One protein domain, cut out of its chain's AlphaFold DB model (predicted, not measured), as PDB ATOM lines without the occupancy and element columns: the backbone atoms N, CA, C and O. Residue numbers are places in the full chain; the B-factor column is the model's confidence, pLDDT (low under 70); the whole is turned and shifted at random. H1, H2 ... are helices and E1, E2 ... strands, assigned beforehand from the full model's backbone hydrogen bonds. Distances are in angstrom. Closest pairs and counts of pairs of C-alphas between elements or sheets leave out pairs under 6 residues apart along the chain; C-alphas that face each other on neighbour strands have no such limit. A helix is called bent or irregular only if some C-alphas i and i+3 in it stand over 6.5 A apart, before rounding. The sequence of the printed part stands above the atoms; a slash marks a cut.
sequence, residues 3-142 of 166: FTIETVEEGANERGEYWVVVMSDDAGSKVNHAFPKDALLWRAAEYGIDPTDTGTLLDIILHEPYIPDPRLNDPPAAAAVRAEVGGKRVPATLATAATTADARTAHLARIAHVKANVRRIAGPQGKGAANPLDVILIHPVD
ATOM      1  N   PHE A   3       3.388  34.072  -3.510       96.06
ATOM      2  CA  PHE A   3       2.991  35.079  -4.478       96.06
ATOM      3  C   PHE A   3       3.102  34.505  -5.885       96.06
ATOM      4  O   PHE A   3       4.112  33.883  -6.229       96.06
ATOM      5  N   THR A   4       2.080  34.757  -6.693       96.44
ATOM      6  CA  THR A   4       2.115  34.521  -8.136       96.44
ATOM      7  C   THR A   4       2.261  35.859  -8.839       96.44
ATOM      8  O   THR A   4       1.515  36.793  -8.558       96.44
ATOM      9  N   ILE A   5       3.237  35.966  -9.735       96.94
ATOM     10  CA  ILE A   5       3.426  37.159 -10.562       96.94
ATOM     11  C   ILE A   5       2.332  37.188 -11.626       96.94
ATOM     12  O   ILE A   5       2.157  36.218 -12.364       96.94
ATOM     13  N   GLU A   6       1.623  38.308 -11.712       95.62
ATOM     14  CA  GLU A   6       0.563  38.517 -12.697       95.62
ATOM     15  C   GLU A   6       1.077  39.319 -13.888       95.62
ATOM     16  O   GLU A   6       0.962  38.884 -15.033       95.62
ATOM     17  N   THR A   7       1.664  40.484 -13.614       97.00
ATOM     18  CA  THR A   7       2.102  41.437 -14.635       97.00
ATOM     19  C   THR A   7       3.358  42.182 -14.194       97.00
ATOM     20  O   THR A   7       3.703  42.241 -13.010       97.00
ATOM     21  N   VAL A   8       4.045  42.755 -15.179       97.94
ATOM     22  CA  VAL A   8       5.091  43.757 -14.977       97.94
ATOM     23  C   VAL A   8       4.658  45.023 -15.695       97.94
ATOM     24  O   VAL A   8       4.250  44.971 -16.854       97.94
ATOM     25  N   GLU A   9       4.744  46.148 -14.999       98.00
ATOM     26  CA  GLU A   9       4.427  47.471 -15.522       98.00
ATOM     27  C   GLU A   9       5.662  48.375 -15.456       98.00
ATOM     28  O   GLU A   9       6.557  48.189 -14.625       98.00
ATOM     29  N   GLU A  10       5.699  49.372 -16.333       98.00
ATOM     30  CA  GLU A  10       6.706  50.429 -16.331       98.00
ATOM     31  C   GLU A  10       6.120  51.712 -15.750       98.00
ATOM     32  O   GLU A  10       4.960  52.050 -15.990       98.00
ATOM     33  N   GLY A  11       6.939  52.459 -15.016       96.69
ATOM     34  CA  GLY A  11       6.580  53.787 -14.543       96.69
ATOM     35  C   GLY A  11       7.777  54.726 -14.490       96.69
ATOM     36  O   GLY A  11       8.930  54.319 -14.629       96.69
ATOM     37  N   ALA A  12       7.490  56.008 -14.285       97.44
ATOM     38  CA  ALA A  12       8.497  57.045 -14.111       97.44
ATOM     39  C   ALA A  12       8.023  58.080 -13.087       97.44
ATOM     40  O   ALA A  12       6.835  58.390 -12.998       97.44
ATOM     41  N   ASN A  13       8.955  58.606 -12.297       95.56
ATOM     42  CA  ASN A  13       8.723  59.720 -11.381       95.56
ATOM     43  C   ASN A  13       9.952  60.646 -11.347       95.56
ATOM     44  O   ASN A  13      10.897  60.476 -12.115       95.56
ATOM     45  N   GLU A  14       9.958  61.627 -10.444       96.00
ATOM     46  CA  GLU A  14      11.064  62.584 -10.269       96.00
ATOM     47  C   GLU A  14      12.429  61.941  -9.948       96.00
ATOM     48  O   GLU A  14      13.462  62.585 -10.108       96.00
ATOM     49  N   ARG A  15      12.450  60.678  -9.507       92.81
ATOM     50  CA  ARG A  15      13.664  59.909  -9.191       92.81
ATOM     51  C   ARG A  15      14.130  59.016 -10.344       92.81
ATOM     52  O   ARG A  15      15.189  58.409 -10.223       92.81
ATOM     53  N   GLY A  16      13.364  58.934 -11.432       95.62
ATOM     54  CA  GLY A  16      13.688  58.153 -12.625       95.62
ATOM     55  C   GLY A  16      12.651  57.086 -12.974       95.62
ATOM     56  O   GLY A  16      11.518  57.092 -12.487       95.62
ATOM     57  N   GLU A  17      13.055  56.178 -13.858       97.62
ATOM     58  CA  GLU A  17      12.236  55.066 -14.342       97.62
ATOM     59  C   GLU A  17      12.295  53.858 -13.398       97.62
ATOM     60  O   GLU A  17      13.343  53.527 -12.834       97.62
ATOM     61  N   TYR A  18      11.174  53.156 -13.266       98.25
ATOM     62  CA  TYR A  18      11.045  51.983 -12.410       98.25
ATOM     63  C   TYR A  18      10.179  50.895 -13.048       98.25
ATOM     64  O   TYR A  18       9.333  51.156 -13.904       98.25
ATOM     65  N   TRP A  19      10.396  49.666 -12.592       98.25
ATOM     66  CA  TRP A  19       9.518  48.523 -12.808       98.25
ATOM     67  C   TRP A  19       8.522  48.412 -11.656       98.25
ATOM     68  O   TRP A  19       8.861  48.742 -10.517       98.25
ATOM     69  N   VAL A  20       7.326  47.899 -11.930       98.38
ATOM     70  CA  VAL A  20       6.361  47.449 -10.921       98.38
ATOM     71  C   VAL A  20       5.997  46.004 -11.215       98.38
ATOM     72  O   VAL A  20       5.408  45.704 -12.248       98.38
ATOM     73  N   VAL A  21       6.335  45.103 -10.299       98.25
ATOM     74  CA  VAL A  21       5.909  43.704 -10.360       98.25
ATOM     75  C   VAL A  21       4.628  43.571  -9.549       98.25
ATOM     76  O   VAL A  21       4.639  43.763  -8.330       98.25
ATOM     77  N   VAL A  22       3.528  43.265 -10.233       97.94
ATOM     78  CA  VAL A  22       2.223  43.038  -9.610       97.94
ATOM     79  C   VAL A  22       2.091  41.553  -9.312       97.94
ATOM     80  O   VAL A  22       2.231  40.701 -10.193       97.94
ATOM     81  N   MET A  23       1.836  41.240  -8.048       97.44
ATOM     82  CA  MET A  23       1.727  39.876  -7.546       97.44
ATOM     83  C   MET A  23       0.413  39.693  -6.801       97.44
ATOM     84  O   MET A  23      -0.062  40.629  -6.162       97.44
ATOM     85  N   SER A  24      -0.138  38.485  -6.817       96.56
ATOM     86  CA  SER A  24      -1.258  38.093  -5.958       96.56
ATOM     87  C   SER A  24      -0.844  37.023  -4.961       96.56
ATOM     88  O   SER A  24      -0.054  36.130  -5.281       96.56
ATOM     89  N   ASP A  25      -1.327  37.144  -3.722       95.25
ATOM     90  CA  ASP A  25      -1.176  36.089  -2.721       95.25
ATOM     91  C   ASP A  25      -2.169  34.937  -2.941       95.25
ATOM     92  O   ASP A  25      -3.033  34.980  -3.819       95.25
ATOM     93  N   ASP A  26      -2.067  33.902  -2.106       93.50
ATOM     94  CA  ASP A  26      -2.952  32.732  -2.142       93.50
ATOM     95  C   ASP A  26      -4.446  33.080  -1.913       93.50
ATOM     96  O   ASP A  26      -5.322  32.277  -2.233       93.50
ATOM     97  N   ALA A  27      -4.756  34.264  -1.364       95.38
ATOM     98  CA  ALA A  27      -6.115  34.770  -1.161       95.38
ATOM     99  C   ALA A  27      -6.584  35.714  -2.291       95.38
ATOM    100  O   ALA A  27      -7.708  36.215  -2.241       95.38
ATOM    101  N   GLY A  28      -5.746  35.959  -3.302       94.62
ATOM    102  CA  GLY A  28      -6.019  36.872  -4.412       94.62
ATOM    103  C   GLY A  28      -5.770  38.350  -4.095       94.62
ATOM    104  O   GLY A  28      -6.084  39.209  -4.920       94.62
ATOM    105  N   SER A  29      -5.205  38.676  -2.929       96.94
ATOM    106  CA  SER A  29      -4.846  40.056  -2.589       96.94
ATOM    107  C   SER A  29      -3.627  40.486  -3.392       96.94
ATOM    108  O   SER A  29      -2.623  39.774  -3.437       96.94
ATOM    109  N   LYS A  30      -3.701  41.672  -4.003       96.69
ATOM    110  CA  LYS A  30      -2.618  42.203  -4.833       96.69
ATOM    111  C   LYS A  30      -1.573  42.951  -4.012       96.69
ATOM    112  O   LYS A  30      -1.905  43.726  -3.117       96.69
ATOM    113  N   VAL A  31      -0.311  42.749  -4.369       96.69
ATOM    114  CA  VAL A  31       0.862  43.432  -3.827       96.69
ATOM    115  C   VAL A  31       1.714  43.925  -4.988       96.69
ATOM    116  O   VAL A  31       2.011  43.171  -5.913       96.69
ATOM    117  N   ASN A  32       2.142  45.181  -4.906       97.44
ATOM    118  CA  ASN A  32       3.015  45.800  -5.894       97.44
ATOM    119  C   ASN A  32       4.425  45.911  -5.314       97.44
ATOM    120  O   ASN A  32       4.601  46.472  -4.231       97.44
ATOM    121  N   HIS A  33       5.423  45.418  -6.043       97.69
ATOM    122  CA  HIS A  33       6.834  45.624  -5.716       97.69
ATOM    123  C   HIS A  33       7.488  46.488  -6.788       97.69
ATOM    124  O   HIS A  33       7.605  46.062  -7.937       97.69
ATOM    125  N   ALA A  34       7.876  47.709  -6.422       97.88
ATOM    126  CA  ALA A  34       8.459  48.677  -7.343       97.88
ATOM    127  C   ALA A  34       9.960  48.849  -7.096       97.88
ATOM    128  O   ALA A  34      10.388  49.001  -5.949       97.88
ATOM    129  N   PHE A  35      10.760  48.870  -8.163       97.94
ATOM    130  CA  PHE A  35      12.205  49.095  -8.079       97.94
ATOM    131  C   PHE A  35      12.752  49.816  -9.323       97.94
ATOM    132  O   PHE A  35      12.204  49.642 -10.413       97.94
ATOM    133  N   PRO A  36      13.824  50.625  -9.195       97.38
ATOM    134  CA  PRO A  36      14.423  51.340 -10.326       97.38
ATOM    135  C   PRO A  36      14.851  50.412 -11.470       97.38
ATOM    136  O   PRO A  36      15.299  49.291 -11.219       97.38
ATOM    137  N   LYS A  37      14.793  50.881 -12.725       96.50
ATOM    138  CA  LYS A  37      15.240  50.072 -13.882       96.50
ATOM    139  C   LYS A  37      16.727  49.704 -13.824       96.50
ATOM    140  O   LYS A  37      17.118  48.657 -14.333       96.50
ATOM    141  N   ASP A  38      17.543  50.505 -13.140       96.25
ATOM    142  CA  ASP A  38      18.963  50.227 -12.922       96.25
ATOM    143  C   ASP A  38      19.241  49.311 -11.710       96.25
ATOM    144  O   ASP A  38      20.396  49.050 -11.385       96.25
ATOM    145  N   ALA A  39      18.224  48.751 -11.044       96.81
ATOM    146  CA  ALA A  39      18.430  47.901  -9.866       96.81
ATOM    147  C   ALA A  39      19.295  46.656 -10.151       96.81
ATOM    148  O   ALA A  39      20.122  46.286  -9.313       96.81
ATOM    149  N   LEU A  40      19.156  46.030 -11.329       97.38
ATOM    150  CA  LEU A  40      19.984  44.878 -11.722       97.38
ATOM    151  C   LEU A  40      21.464  45.278 -11.809       97.38
ATOM    152  O   LEU A  40      22.327  44.575 -11.282       97.38
ATOM    153  N   LEU A  41      21.744  46.443 -12.405       96.81
ATOM    154  CA  LEU A  41      23.082  47.027 -12.486       96.81
ATOM    155  C   LEU A  41      23.682  47.221 -11.091       96.81
ATOM    156  O   LEU A  41      24.815  46.804 -10.838       96.81
ATOM    157  N   TRP A  42      22.910  47.810 -10.175       95.88
ATOM    158  CA  TRP A  42      23.350  48.010  -8.800       95.88
ATOM    159  C   TRP A  42      23.687  46.680  -8.137       95.88
ATOM    160  O   TRP A  42      24.819  46.525  -7.689       95.88
ATOM    161  N   ARG A  43      22.792  45.683  -8.153       97.31
ATOM    162  CA  ARG A  43      23.056  44.366  -7.539       97.31
ATOM    163  C   ARG A  43      24.274  43.659  -8.141       97.31
ATOM    164  O   ARG A  43      25.053  43.062  -7.393       97.31
ATOM    165  N   ALA A  44      24.499  43.789  -9.449       97.06
ATOM    166  CA  ALA A  44      25.691  43.260 -10.110       97.06
ATOM    167  C   ALA A  44      26.971  43.938  -9.599       97.06
ATOM    168  O   ALA A  44      28.002  43.282  -9.397       97.06
ATOM    169  N   ALA A  45      26.912  45.247  -9.351       96.00
ATOM    170  CA  ALA A  45      28.011  46.000  -8.768       96.00
ATOM    171  C   ALA A  45      28.255  45.616  -7.303       96.00
ATOM    172  O   ALA A  45      29.393  45.336  -6.937       96.00
ATOM    173  N   GLU A  46      27.202  45.567  -6.478       94.44
ATOM    174  CA  GLU A  46      27.330  45.360  -5.033       94.44
ATOM    175  C   GLU A  46      27.889  43.990  -4.677       94.44
ATOM    176  O   GLU A  46      28.748  43.878  -3.808       94.44
ATOM    177  N   TYR A  47      27.390  42.954  -5.346       95.38
ATOM    178  CA  TYR A  47      27.736  41.575  -5.033       95.38
ATOM    179  C   TYR A  47      28.792  41.008  -5.973       95.38
ATOM    180  O   TYR A  47      29.154  39.843  -5.829       95.38
ATOM    181  N   GLY A  48      29.291  41.783  -6.941       95.31
ATOM    182  CA  GLY A  48      30.216  41.282  -7.957       95.31
ATOM    183  C   GLY A  48      29.630  40.111  -8.755       95.31
ATOM    184  O   GLY A  48      30.347  39.151  -9.034       95.31
ATOM    185  N   ILE A  49      28.322  40.149  -9.024       96.38
ATOM    186  CA  ILE A  49      27.612  39.170  -9.860       96.38
ATOM    187  C   ILE A  49      27.817  39.558 -11.331       96.38
ATOM    188  O   ILE A  49      28.018  40.737 -11.647       96.38
ATOM    189  N   ASP A  50      27.833  38.566 -12.220       95.94
ATOM    190  CA  ASP A  50      27.874  38.801 -13.662       95.94
ATOM    191  C   ASP A  50      26.614  39.586 -14.078       95.94
ATOM    192  O   ASP A  50      25.507  39.135 -13.784       95.94
ATOM    193  N   PRO A  51      26.733  40.756 -14.734       95.69
ATOM    194  CA  PRO A  51      25.567  41.522 -15.184       95.69
ATOM    195  C   PRO A  51      24.657  40.760 -16.161       95.69
ATOM    196  O   PRO A  51      23.499  41.138 -16.313       95.69
ATOM    197  N   THR A  52      25.152  39.700 -16.807       95.50
ATOM    198  CA  THR A  52      24.352  38.833 -17.683       95.50
ATOM    199  C   THR A  52      23.551  37.774 -16.918       95.50
ATOM    200  O   THR A  52      22.601  37.219 -17.466       95.50
ATOM    201  N   ASP A  53      23.853  37.536 -15.635       96.75
ATOM    202  CA  ASP A  53      23.064  36.675 -14.744       96.75
ATOM    203  C   ASP A  53      21.846  37.439 -14.188       96.75
ATOM    204  O   ASP A  53      21.665  37.636 -12.981       96.75
ATOM    205  N   THR A  54      20.998  37.915 -15.102       96.38
ATOM    206  CA  THR A  54      19.805  38.711 -14.779       96.38
ATOM    207  C   THR A  54      18.802  37.924 -13.938       96.38
ATOM    208  O   THR A  54      18.091  38.513 -13.125       96.38
ATOM    209  N   GLY A  55      18.805  36.591 -14.053       96.00
ATOM    210  CA  GLY A  55      18.019  35.689 -13.216       96.00
ATOM    211  C   GLY A  55      18.394  35.789 -11.739       96.00
ATOM    212  O   GLY A  55      17.520  36.051 -10.912       96.00
ATOM    213  N   THR A  56      19.678  35.647 -11.391       96.81
ATOM    214  CA  THR A  56      20.123  35.798  -9.994       96.81
ATOM    215  C   THR A  56      19.911  37.226  -9.487       96.81
ATOM    216  O   THR A  56      19.472  37.419  -8.352       96.81
ATOM    217  N   LEU A  57      20.188  38.241 -10.314       97.88
ATOM    218  CA  LEU A  57      20.016  39.648  -9.934       97.88
ATOM    219  C   LEU A  57      18.553  39.984  -9.619       97.88
ATOM    220  O   LEU A  57      18.270  40.637  -8.612       97.88
ATOM    221  N   LEU A  58      17.623  39.505 -10.446       97.56
ATOM    222  CA  LEU A  58      16.195  39.691 -10.222       97.56
ATOM    223  C   LEU A  58      15.699  38.875  -9.019       97.56
ATOM    224  O   LEU A  58      14.905  39.386  -8.231       97.56
ATOM    225  N   ASP A  59      16.205  37.654  -8.814       97.06
ATOM    226  CA  ASP A  59      15.866  36.829  -7.645       97.06
ATOM    227  C   ASP A  59      16.235  37.533  -6.330       97.06
ATOM    228  O   ASP A  59      15.443  37.516  -5.386       97.06
ATOM    229  N   ILE A  60      17.386  38.219  -6.294       97.75
ATOM    230  CA  ILE A  60      17.786  39.075  -5.168       97.75
ATOM    231  C   ILE A  60      16.755  40.187  -4.948       97.75
ATOM    232  O   ILE A  60      16.202  40.301  -3.857       97.75
ATOM    233  N   ILE A  61      16.451  40.976  -5.983       98.00
ATOM    234  CA  ILE A  61      15.560  42.146  -5.885       98.00
ATOM    235  C   ILE A  61      14.157  41.768  -5.394       98.00
ATOM    236  O   ILE A  61      13.559  42.505  -4.604       98.00
ATOM    237  N   LEU A  62      13.622  40.636  -5.853       97.69
ATOM    238  CA  LEU A  62      12.274  40.196  -5.496       97.69
ATOM    239  C   LEU A  62      12.180  39.660  -4.059       97.69
ATOM    240  O   LEU A  62      11.135  39.805  -3.427       97.69
ATOM    241  N   HIS A  63      13.242  39.050  -3.527       97.75
ATOM    242  CA  HIS A  63      13.185  38.363  -2.229       97.75
ATOM    243  C   HIS A  63      13.840  39.134  -1.080       97.75
ATOM    244  O   HIS A  63      13.503  38.892   0.080       97.75
ATOM    245  N   GLU A  64      14.741  40.071  -1.368       96.56
ATOM    246  CA  GLU A  64      15.459  40.844  -0.356       96.56
ATOM    247  C   GLU A  64      14.558  41.581   0.654       96.56
ATOM    248  O   GLU A  64      14.875  41.510   1.844       96.56
ATOM    249  N   PRO A  65      13.411  42.195   0.278       95.94
ATOM    250  CA  PRO A  65      12.520  42.843   1.249       95.94
ATOM    251  C   PRO A  65      11.979  41.908   2.339       95.94
ATOM    252  O   PRO A  65      11.469  42.370   3.357       95.94
ATOM    253  N   TYR A  66      12.059  40.592   2.122       95.31
ATOM    254  CA  TYR A  66      11.582  39.569   3.049       95.31
ATOM    255  C   TYR A  66      12.714  38.890   3.831       95.31
ATOM    256  O   TYR A  66      12.439  37.984   4.621       95.31
ATOM    257  N   ILE A  67      13.973  39.296   3.632       94.00
ATOM    258  CA  ILE A  67      15.087  38.817   4.451       94.00
ATOM    259  C   ILE A  67      14.920  39.381   5.874       94.00
ATOM    260  O   ILE A  67      14.859  40.601   6.041       94.00
ATOM    261  N   PRO A  68      14.861  38.533   6.919       90.62
ATOM    262  CA  PRO A  68      14.845  39.012   8.298       90.62
ATOM    263  C   PRO A  68      16.171  39.697   8.649       90.62
ATOM    264  O   PRO A  68      17.213  39.359   8.087       90.62
ATOM    265  N   ASP A  69      16.156  40.622   9.619       90.44
ATOM    266  CA  ASP A  69      17.394  41.251  10.095       90.44
ATOM    267  C   ASP A  69      18.383  40.161  10.556       90.44
ATOM    268  O   ASP A  69      18.103  39.449  11.532       90.44
ATOM    269  N   PRO A  70      19.552  40.022   9.900       88.56
ATOM    270  CA  PRO A  70      20.500  38.962  10.218       88.56
ATOM    271  C   PRO A  70      21.118  39.120  11.614       88.56
ATOM    272  O   PRO A  70      21.703  38.181  12.144       88.56
ATOM    273  N   ARG A  71      21.001  40.286  12.258       86.56
ATOM    274  CA  ARG A  71      21.437  40.477  13.652       86.56
ATOM    275  C   ARG A  71      20.496  39.806  14.647       86.56
ATOM    276  O   ARG A  71      20.927  39.484  15.751       86.56
ATOM    277  N   LEU A  72      19.238  39.614  14.258       87.56
ATOM    278  CA  LEU A  72      18.193  39.038  15.098       87.56
ATOM    279  C   LEU A  72      17.929  37.575  14.737       87.56
ATOM    280  O   LEU A  72      17.770  36.750  15.631       87.56
ATOM    281  N   ASN A  73      17.892  37.251  13.441       85.62
ATOM    282  CA  ASN A  73      17.525  35.923  12.965       85.62
ATOM    283  C   ASN A  73      18.209  35.585  11.628       85.62
ATOM    284  O   ASN A  73      17.579  35.586  10.571       85.62
ATOM    285  N   ASP A  74      19.517  35.318  11.669       87.81
ATOM    286  CA  ASP A  74      20.260  34.854  10.491       87.81
ATOM    287  C   ASP A  74      19.999  33.356  10.263       87.81
ATOM    288  O   ASP A  74      20.253  32.558  11.176       87.81
ATOM    289  N   PRO A  75      19.538  32.925   9.075       86.44
ATOM    290  CA  PRO A  75      19.345  31.507   8.821       86.44
ATOM    291  C   PRO A  75      20.671  30.738   8.938       86.44
ATOM    292  O   PRO A  75      21.717  31.260   8.542       86.44
ATOM    293  N   PRO A  76      20.659  29.473   9.409       85.38
ATOM    294  CA  PRO A  76      21.884  28.718   9.687       85.38
ATOM    295  C   PRO A  76      22.885  28.664   8.525       85.38
ATOM    296  O   PRO A  76      24.087  28.798   8.742       85.38
ATOM    297  N   ALA A  77      22.396  28.527   7.287       77.62
ATOM    298  CA  ALA A  77      23.240  28.498   6.092       77.62
ATOM    299  C   ALA A  77      23.985  29.824   5.854       77.62
ATOM    300  O   ALA A  77      25.157  29.812   5.488       77.62
ATOM    301  N   ALA A  78      23.344  30.967   6.112       79.50
ATOM    302  CA  ALA A  78      23.996  32.273   6.030       79.50
ATOM    303  C   ALA A  78      24.917  32.516   7.235       79.50
ATOM    304  O   ALA A  78      26.016  33.041   7.081       79.50
ATOM    305  N   ALA A  79      24.515  32.039   8.416       78.75
ATOM    306  CA  ALA A  79      25.296  32.121   9.643       78.75
ATOM    307  C   ALA A  79      26.597  31.298   9.612       78.75
ATOM    308  O   ALA A  79      27.441  31.493  10.489       78.75
ATOM    309  N   ALA A  80      26.774  30.397   8.639       79.12
ATOM    310  CA  ALA A  80      28.039  29.707   8.395       79.12
ATOM    311  C   ALA A  80      29.121  30.662   7.857       79.12
ATOM    312  O   ALA A  80      30.303  30.482   8.150       79.12
ATOM    313  N   VAL A  81      28.715  31.719   7.147       84.12
ATOM    314  CA  VAL A  81      29.593  32.786   6.662       84.12
ATOM    315  C   VAL A  81      29.509  33.955   7.644       84.12
ATOM    316  O   VAL A  81      28.622  34.808   7.587       84.12
ATOM    317  N   ARG A  82      30.424  33.966   8.617       84.88
ATOM    318  CA  ARG A  82      30.513  35.011   9.648       84.88
ATOM    319  C   ARG A  82      31.743  35.860   9.411       84.88
ATOM    320  O   ARG A  82      32.808  35.331   9.119       84.88
ATOM    321  N   ALA A  83      31.589  37.155   9.624       88.25
ATOM    322  CA  ALA A  83      32.711  38.065   9.731       88.25
ATOM    323  C   ALA A  83      33.168  38.186  11.186       88.25
ATOM    324  O   ALA A  83      32.394  37.932  12.115       88.25
ATOM    325  N   GLU A  84      34.406  38.622  11.383       89.06
ATOM    326  CA  GLU A  84      34.924  39.011  12.688       89.06
ATOM    327  C   GLU A  84      35.129  40.526  12.720       89.06
ATOM    328  O   GLU A  84      35.877  41.079  11.921       89.06
ATOM    329  N   VAL A  85      34.440  41.204  13.638       87.00
ATOM    330  CA  VAL A  85      34.549  42.654  13.827       87.00
ATOM    331  C   VAL A  85      34.806  42.913  15.306       87.00
ATOM    332  O   VAL A  85      33.970  42.597  16.151       87.00
ATOM    333  N   GLY A  86      35.987  43.447  15.631       86.88
ATOM    334  CA  GLY A  86      36.383  43.731  17.016       86.88
ATOM    335  C   GLY A  86      36.367  42.495  17.927       86.88
ATOM    336  O   GLY A  86      35.878  42.577  19.053       86.88
ATOM    337  N   GLY A  87      36.813  41.338  17.423       89.31
ATOM    338  CA  GLY A  87      36.832  40.070  18.163       89.31
ATOM    339  C   GLY A  87      35.461  39.405  18.344       89.31
ATOM    340  O   GLY A  87      35.338  38.429  19.082       89.31
ATOM    341  N   LYS A  88      34.404  39.926  17.705       88.12
ATOM    342  CA  LYS A  88      33.048  39.358  17.758       88.12
ATOM    343  C   LYS A  88      32.644  38.799  16.399       88.12
ATOM    344  O   LYS A  88      32.789  39.469  15.378       88.12
ATOM    345  N   ARG A  89      32.062  37.595  16.399       90.06
ATOM    346  CA  ARG A  89      31.483  36.987  15.192       90.06
ATOM    347  C   ARG A  89      30.135  37.626  14.865       90.06
ATOM    348  O   ARG A  89      29.154  37.411  15.576       90.06
ATOM    349  N   VAL A  90      30.070  38.350  13.757       92.50
ATOM    350  CA  VAL A  90      28.861  39.022  13.257       92.50
ATOM    351  C   VAL A  90      28.418  38.410  11.923       92.50
ATOM    352  O   VAL A  90      29.232  37.775  11.245       92.50
ATOM    353  N   PRO A  91      27.142  38.548  11.525       94.06
ATOM    354  CA  PRO A  91      26.699  38.136  10.196       94.06
ATOM    355  C   PRO A  91      27.554  38.773   9.098       94.06
ATOM    356  O   PRO A  91      27.856  39.967   9.173       94.06
ATOM    357  N   ALA A  92      27.927  38.005   8.073       93.12
ATOM    358  CA  ALA A  92      28.554  38.574   6.888       93.12
ATOM    359  C   ALA A  92      27.505  39.332   6.060       93.12
ATOM    360  O   ALA A  92      26.508  38.767   5.600       93.12
ATOM    361  N   THR A  93      27.738  40.629   5.897       94.00
ATOM    362  CA  THR A  93      26.974  41.565   5.064       94.00
ATOM    363  C   THR A  93      27.954  42.343   4.188       94.00
ATOM    364  O   THR A  93      29.161  42.248   4.409       94.00
ATOM    365  N   LEU A  94      27.472  43.169   3.256       92.38
ATOM    366  CA  LEU A  94      28.349  44.049   2.468       92.38
ATOM    367  C   LEU A  94      29.232  44.963   3.341       92.38
ATOM    368  O   LEU A  94      30.322  45.329   2.923       92.38
ATOM    369  N   ALA A  95      28.784  45.308   4.553       91.12
ATOM    370  CA  ALA A  95      29.519  46.181   5.467       91.12
ATOM    371  C   ALA A  95      30.512  45.444   6.381       91.12
ATOM    372  O   ALA A  95      31.397  46.073   6.953       91.12
ATOM    373  N   THR A  96      30.332  44.140   6.589       92.94
ATOM    374  CA  THR A  96      31.076  43.385   7.613       92.94
ATOM    375  C   THR A  96      31.934  42.272   7.036       92.94
ATOM    376  O   THR A  96      32.899  41.879   7.677       92.94
ATOM    377  N   ALA A  97      31.591  41.736   5.864       93.25
ATOM    378  CA  ALA A  97      32.309  40.624   5.261       93.25
ATOM    379  C   ALA A  97      33.755  40.999   4.899       93.25
ATOM    380  O   ALA A  97      34.022  42.115   4.461       93.25
ATOM    381  N   ALA A  98      34.673  40.037   5.025       91.56
ATOM    382  CA  ALA A  98      36.071  40.220   4.632       91.56
ATOM    383  C   ALA A  98      36.227  40.427   3.117       91.56
ATOM    384  O   ALA A  98      37.133  41.126   2.668       91.56
ATOM    385  N   THR A  99      35.334  39.825   2.326       92.56
ATOM    386  CA  THR A  99      35.318  39.958   0.872       92.56
ATOM    387  C   THR A  99      33.896  40.144   0.343       92.56
ATOM    388  O   THR A  99      32.913  39.718   0.955       92.56
ATOM    389  N   THR A 100      33.782  40.724  -0.856       94.19
ATOM    390  CA  THR A 100      32.498  40.793  -1.581       94.19
ATOM    391  C   THR A 100      31.949  39.392  -1.873       94.19
ATOM    392  O   THR A 100      30.737  39.180  -1.834       94.19
ATOM    393  N   ALA A 101      32.827  38.410  -2.112       94.44
ATOM    394  CA  ALA A 101      32.429  37.024  -2.336       94.44
ATOM    395  C   ALA A 101      31.756  36.413  -1.095       94.44
ATOM    396  O   ALA A 101      30.716  35.773  -1.230       94.44
ATOM    397  N   ASP A 102      32.284  36.668   0.105       93.25
ATOM    398  CA  ASP A 102      31.673  36.205   1.357       93.25
ATOM    399  C   ASP A 102      30.319  36.877   1.604       93.25
ATOM    400  O   ASP A 102      29.343  36.207   1.947       93.25
ATOM    401  N   ALA A 103      30.225  38.194   1.369       95.12
ATOM    402  CA  ALA A 103      28.958  38.919   1.462       95.12
ATOM    403  C   ALA A 103      27.904  38.344   0.506       95.12
ATOM    404  O   ALA A 103      26.763  38.116   0.917       95.12
ATOM    405  N   ARG A 104      28.288  38.071  -0.749       96.44
ATOM    406  CA  ARG A 104      27.420  37.452  -1.758       96.44
ATOM    407  C   ARG A 104      26.968  36.064  -1.322       96.44
ATOM    408  O   ARG A 104      25.770  35.804  -1.328       96.44
ATOM    409  N   THR A 105      27.885  35.193  -0.904       96.19
ATOM    410  CA  THR A 105      27.551  33.833  -0.450       96.19
ATOM    411  C   THR A 105      26.552  33.865   0.707       96.19
ATOM    412  O   THR A 105      25.528  33.183   0.662       96.19
ATOM    413  N   ALA A 106      26.801  34.706   1.716       95.56
ATOM    414  CA  ALA A 106      25.896  34.861   2.850       95.56
ATOM    415  C   ALA A 106      24.521  35.395   2.418       95.56
ATOM    416  O   ALA A 106      23.491  34.917   2.889       95.56
ATOM    417  N   HIS A 107      24.484  36.377   1.515       97.25
ATOM    418  CA  HIS A 107      23.237  36.958   1.026       97.25
ATOM    419  C   HIS A 107      22.414  35.962   0.196       97.25
ATOM    420  O   HIS A 107      21.226  35.795   0.458       97.25
ATOM    421  N   LEU A 108      23.038  35.216  -0.720       97.25
ATOM    422  CA  LEU A 108      22.355  34.180  -1.503       97.25
ATOM    423  C   LEU A 108      21.793  33.060  -0.614       97.25
ATOM    424  O   LEU A 108      20.689  32.578  -0.858       97.25
ATOM    425  N   ALA A 109      22.487  32.696   0.470       96.56
ATOM    426  CA  ALA A 109      21.952  31.759   1.458       96.56
ATOM    427  C   ALA A 109      20.701  32.304   2.179       96.56
ATOM    428  O   ALA A 109      19.776  31.540   2.470       96.56
ATOM    429  N   ARG A 110      20.626  33.620   2.432       96.81
ATOM    430  CA  ARG A 110      19.421  34.267   2.986       96.81
ATOM    431  C   ARG A 110      18.273  34.264   1.988       96.81
ATOM    432  O   ARG A 110      17.164  33.902   2.366       96.81
ATOM    433  N   ILE A 111      18.539  34.584   0.721       97.31
ATOM    434  CA  ILE A 111      17.540  34.515  -0.358       97.31
ATOM    435  C   ILE A 111      16.985  33.091  -0.482       97.31
ATOM    436  O   ILE A 111      15.770  32.896  -0.486       97.31
ATOM    437  N   ALA A 112      17.852  32.075  -0.479       96.19
ATOM    438  CA  ALA A 112      17.428  30.677  -0.499       96.19
ATOM    439  C   ALA A 112      16.535  30.320   0.704       96.19
ATOM    440  O   ALA A 112      15.511  29.653   0.544       96.19
ATOM    441  N   HIS A 113      16.874  30.802   1.905       95.50
ATOM    442  CA  HIS A 113      16.037  30.612   3.088       95.50
ATOM    443  C   HIS A 113      14.668  31.291   2.951       95.50
ATOM    444  O   HIS A 113      13.659  30.661   3.277       95.50
ATOM    445  N   VAL A 114      14.620  32.529   2.444       96.00
ATOM    446  CA  VAL A 114      13.366  33.253   2.187       96.00
ATOM    447  C   VAL A 114      12.480  32.450   1.244       96.00
ATOM    448  O   VAL A 114      11.329  32.183   1.588       96.00
ATOM    449  N   LYS A 115      13.028  31.983   0.119       95.25
ATOM    450  CA  LYS A 115      12.301  31.194  -0.887       95.25
ATOM    451  C   LYS A 115      11.705  29.912  -0.318       95.25
ATOM    452  O   LYS A 115      10.597  29.531  -0.690       95.25
ATOM    453  N   ALA A 116      12.439  29.248   0.572       94.56
ATOM    454  CA  ALA A 116      12.019  27.983   1.159       94.56
ATOM    455  C   ALA A 116      11.041  28.141   2.336       94.56
ATOM    456  O   ALA A 116      10.191  27.275   2.520       94.56
ATOM    457  N   ASN A 117      11.151  29.211   3.135       93.19
ATOM    458  CA  ASN A 117      10.502  29.269   4.455       93.19
ATOM    459  C   ASN A 117       9.618  30.499   4.684       93.19
ATOM    460  O   ASN A 117       8.699  30.441   5.496       93.19
ATOM    461  N   VAL A 118       9.893  31.616   4.010       92.75
ATOM    462  CA  VAL A 118       9.248  32.907   4.307       92.75
ATOM    463  C   VAL A 118       8.278  33.281   3.195       92.75
ATOM    464  O   VAL A 118       7.074  33.440   3.420       92.75
ATOM    465  N   ARG A 119       8.809  33.415   1.980       92.88
ATOM    466  CA  ARG A 119       8.088  33.918   0.822       92.88
ATOM    467  C   ARG A 119       8.576  33.233  -0.442       92.88
ATOM    468  O   ARG A 119       9.711  33.437  -0.860       92.88
ATOM    469  N   ARG A 120       7.686  32.472  -1.072       94.38
ATOM    470  CA  ARG A 120       7.906  31.945  -2.416       94.38
ATOM    471  C   ARG A 120       7.242  32.876  -3.420       94.38
ATOM    472  O   ARG A 120       6.030  33.060  -3.353       94.38
ATOM    473  N   ILE A 121       8.022  33.422  -4.344       95.25
ATOM    474  CA  ILE A 121       7.522  34.175  -5.496       95.25
ATOM    475  C   ILE A 121       7.710  33.291  -6.725       95.25
ATOM    476  O   ILE A 121       8.803  32.772  -6.960       95.25
ATOM    477  N   ALA A 122       6.641  33.061  -7.476       92.88
ATOM    478  CA  ALA A 122       6.668  32.231  -8.671       92.88
ATOM    479  C   ALA A 122       6.001  32.948  -9.846       92.88
ATOM    480  O   ALA A 122       5.055  33.714  -9.673       92.88
ATOM    481  N   GLY A 123       6.487  32.668 -11.056       89.62
ATOM    482  CA  GLY A 123       5.785  33.041 -12.278       89.62
ATOM    483  C   GLY A 123       4.466  32.269 -12.437       89.62
ATOM    484  O   GLY A 123       4.247  31.260 -11.744       89.62
ATOM    485  N   PRO A 124       3.599  32.714 -13.360       86.00
ATOM    486  CA  PRO A 124       2.339  32.044 -13.644       86.00
ATOM    487  C   PRO A 124       2.574  30.581 -14.038       86.00
ATOM    488  O   PRO A 124       3.530  30.240 -14.734       86.00
ATOM    489  N   GLN A 125       1.704  29.697 -13.553       82.44
ATOM    490  CA  GLN A 125       1.783  28.260 -13.809       82.44
ATOM    491  C   GLN A 125       0.866  27.884 -14.976       82.44
ATOM    492  O   GLN A 125      -0.282  28.319 -15.034       82.44
ATOM    493  N   GLY A 126       1.346  27.040 -15.890       81.38
ATOM    494  CA  GLY A 126       0.550  26.524 -17.006       81.38
ATOM    495  C   GLY A 126       1.363  26.354 -18.284       81.38
ATOM    496  O   GLY A 126       2.331  27.071 -18.535       81.38
ATOM    497  N   LYS A 127       0.980  25.383 -19.118       77.81
ATOM    498  CA  LYS A 127       1.643  25.155 -20.406       77.81
ATOM    499  C   LYS A 127       1.434  26.376 -21.309       77.81
ATOM    500  O   LYS A 127       0.300  26.692 -21.648       77.81
ATOM    501  N   GLY A 128       2.529  27.019 -21.716       82.94
ATOM    502  CA  GLY A 128       2.497  28.196 -22.589       82.94
ATOM    503  C   GLY A 128       2.199  29.518 -21.878       82.94
ATOM    504  O   GLY A 128       2.013  30.522 -22.560       82.94
ATOM    505  N   ALA A 129       2.160  29.541 -20.541       85.62
ATOM    506  CA  ALA A 129       2.096  30.798 -19.806       85.62
ATOM    507  C   ALA A 129       3.391  31.589 -20.048       85.62
ATOM    508  O   ALA A 129       4.481  31.107 -19.735       85.62
ATOM    509  N   ALA A 130       3.270  32.781 -20.635       90.88
ATOM    510  CA  ALA A 130       4.389  33.707 -20.752       90.88
ATOM    511  C   ALA A 130       4.836  34.136 -19.351       90.88
ATOM    512  O   ALA A 130       3.997  34.342 -18.472       90.88
ATOM    513  N   ASN A 131       6.144  34.270 -19.142       93.38
ATOM    514  CA  ASN A 131       6.675  34.771 -17.886       93.38
ATOM    515  C   ASN A 131       6.682  36.309 -17.929       93.38
ATOM    516  O   ASN A 131       7.442  36.884 -18.707       93.38
ATOM    517  N   PRO A 132       5.886  37.006 -17.094       95.31
ATOM    518  CA  PRO A 132       5.820  38.466 -17.131       95.31
ATOM    519  C   PRO A 132       7.170  39.131 -16.852       95.31
ATOM    520  O   PRO A 132       7.398  40.250 -17.297       95.31
ATOM    521  N   LEU A 133       8.080  38.446 -16.151       96.38
ATOM    522  CA  LEU A 133       9.418  38.958 -15.859       96.38
ATOM    523  C   LEU A 133      10.341  39.003 -17.080       96.38
ATOM    524  O   LEU A 133      11.384  39.649 -16.999       96.38
ATOM    525  N   ASP A 134       9.989  38.358 -18.195       95.56
ATOM    526  CA  ASP A 134      10.854  38.300 -19.378       95.56
ATOM    527  C   ASP A 134      11.205  39.705 -19.892       95.56
ATOM    528  O   ASP A 134      12.334  39.922 -20.318       95.56
ATOM    529  N   VAL A 135      10.303  40.686 -19.750       96.00
ATOM    530  CA  VAL A 135      10.564  42.092 -20.126       96.00
ATOM    531  C   VAL A 135      11.703  42.727 -19.320       96.00
ATOM    532  O   VAL A 135      12.439  43.558 -19.845       96.00
ATOM    533  N   ILE A 136      11.884  42.306 -18.065       95.38
ATOM    534  CA  ILE A 136      12.980  42.753 -17.199       95.38
ATOM    535  C   ILE A 136      14.245  41.955 -17.519       95.38
ATOM    536  O   ILE A 136      15.331  42.520 -17.588       95.38
ATOM    537  N   LEU A 137      14.112  40.644 -17.735       93.56
ATOM    538  CA  LEU A 137      15.245  39.743 -17.964       93.56
ATOM    539  C   LEU A 137      15.996  40.036 -19.268       93.56
ATOM    540  O   LEU A 137      17.204  39.806 -19.325       93.56
ATOM    541  N   ILE A 138      15.299  40.544 -20.290       92.50
ATOM    542  CA  ILE A 138      15.904  40.982 -21.557       92.50
ATOM    543  C   ILE A 138      16.378  42.440 -21.528       92.50
ATOM    544  O   ILE A 138      16.984  42.897 -22.498       92.50
ATOM    545  N   HIS A 139      16.088  43.189 -20.458       90.56
ATOM    546  CA  HIS A 139      16.520  44.575 -20.344       90.56
ATOM    547  C   HIS A 139      18.042  44.616 -20.128       90.56
ATOM    548  O   HIS A 139      18.537  44.041 -19.155       90.56
ATOM    549  N   PRO A 140      18.809  45.264 -21.021       87.12
ATOM    550  CA  PRO A 140      20.261  45.222 -20.958       87.12
ATOM    551  C   PRO A 140      20.782  45.949 -19.715       87.12
ATOM    552  O   PRO A 140      20.338  47.045 -19.376       87.12
ATOM    553  N   VAL A 141      21.780  45.354 -19.065       89.56
ATOM    554  CA  VAL A 141      22.551  46.009 -18.004       89.56
ATOM    555  C   VAL A 141      23.693  46.794 -18.649       89.56
ATOM    556  O   VAL A 141      24.472  46.241 -19.421       89.56
ATOM    557  N   ASP A 142      23.815  48.084 -18.339       90.25
ATOM    558  CA  ASP A 142      24.882  48.937 -18.876       90.25
ATOM    559  C   ASP A 142      26.252  48.570 -18.268       90.25
ATOM    560  O   ASP A 142      26.570  48.907 -17.124       90.25
TER     561      ASP A 142
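What this domain is: This is residues 3 to 142 of the 166 residues of an uncharacterized protein of Streptomyces sp. CB03911 (UniProt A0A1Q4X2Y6). A strongly twisted sheet of four strands makes one end of the domain, and the small hairpin of E4 and E5 makes the other. Between them H2 sits in the middle beside the sheet, and the longest helix, H5, crosses H2 on its way from near the small hairpin back to the sheet; H1 packs on both helices, and the short H4 packs on H5. The printed part has 140 residues with six named helices and six named strands, along the chain E1 E2 E3 H1 H2 H3 H4 E4 E5 H5 E6 H6, of mixed class. The large sheet has the order E3, E2, E1, E6 and is mixed; the small one is antiparallel. The whole is compact, with a radius of gyration of the C-alphas of 16.4 A and spans of 51 by 36 by 30 A.

How they stand to each other: In the large sheet, E1, residues 3 to 13, E2, residues 16 to 25, and E3, residues 30 to 36, form a meander, each strand the antiparallel neighbour of the one before, with two hairpins. N 9 and O 20 of E1 and E2 are 2.9 A apart, and N 21 and O 33 of E2 and E3 are 2.8 A apart, both within hydrogen-bond range. E1 bends by 73 degrees at residue 6; its parallel neighbour is E6, residues 120 to 122, with N 3 and O 120 within hydrogen-bond range at 2.8 A. H2, residues 54 to 66, is on this sheet with its residues 59 to 65; it is irregular, C-alphas 62 and 65 being 7.2 A apart. H5, residues 100 to 118, touches H2 at a steep tilt of 64 degrees, the same way, closest at the C-alphas of His 63 and Ile 111, 6.1 A; it only grazes the sheet with residues 112 to 115. H1, residues 39 to 47, touches H2, about perpendicular at 87 degrees, closest at the C-alphas of Leu 40 and Leu 57, 5.5 A. H1 also touches residues 100 to 104 of H5, closest at the C-alphas of Tyr 47 and Arg 104, 5.3 A. H6, residues 134 to 137, only just touches H2, with 3 pairs of C-alphas within 8 A, closest at the C-alphas of Thr 54 and Leu 137, 5.7 A, and only grazes the sheet. H4, residues 76 to 79, touches H5, closest at the C-alphas of Ala 78 and Ala 106, 4.5 A. E4, residues 82 to 85, and E5, residues 88 to 91, form a hairpin with N 83 and O 90 within hydrogen-bond range at 2.9 A; E4 and H5 are near each other. H3, residues 70 to 73, touches no helix; its closest C-alpha to E5 is that of Pro 70, 6.3 A from that of Pro 91. Every O i to N i+4 pair is within hydrogen-bond range in H1 and H5, and 7 of 9 are in H2; H3, H4 and H6 are too short for such a pair.

Where its parts are: E1 begins at C-alpha 3, (2.991, 35.079, -4.478), and is 26.2 A long; E2 is 28.4 A and E3 20.1 A. H5 runs 25.2 A from C-alpha 100 at (32.498, 40.793, -1.581), H2 19.7 A and H1 12.2 A. H5 is neither bent nor irregular, but only just: C-alphas 115 and 118 are 6.3 A apart. H6 ends at C-alpha 137, (15.245, 39.743, -17.964).

The domain as a whole: The C-alphas of Gly 87 and Gly 128, the two farthest apart, are 54.6 A apart. The printed part has no cut. The link from E6 to H6, 11 residues, is long. The mean pLDDT of the printed part is 93.4, and no printed residue is under 70.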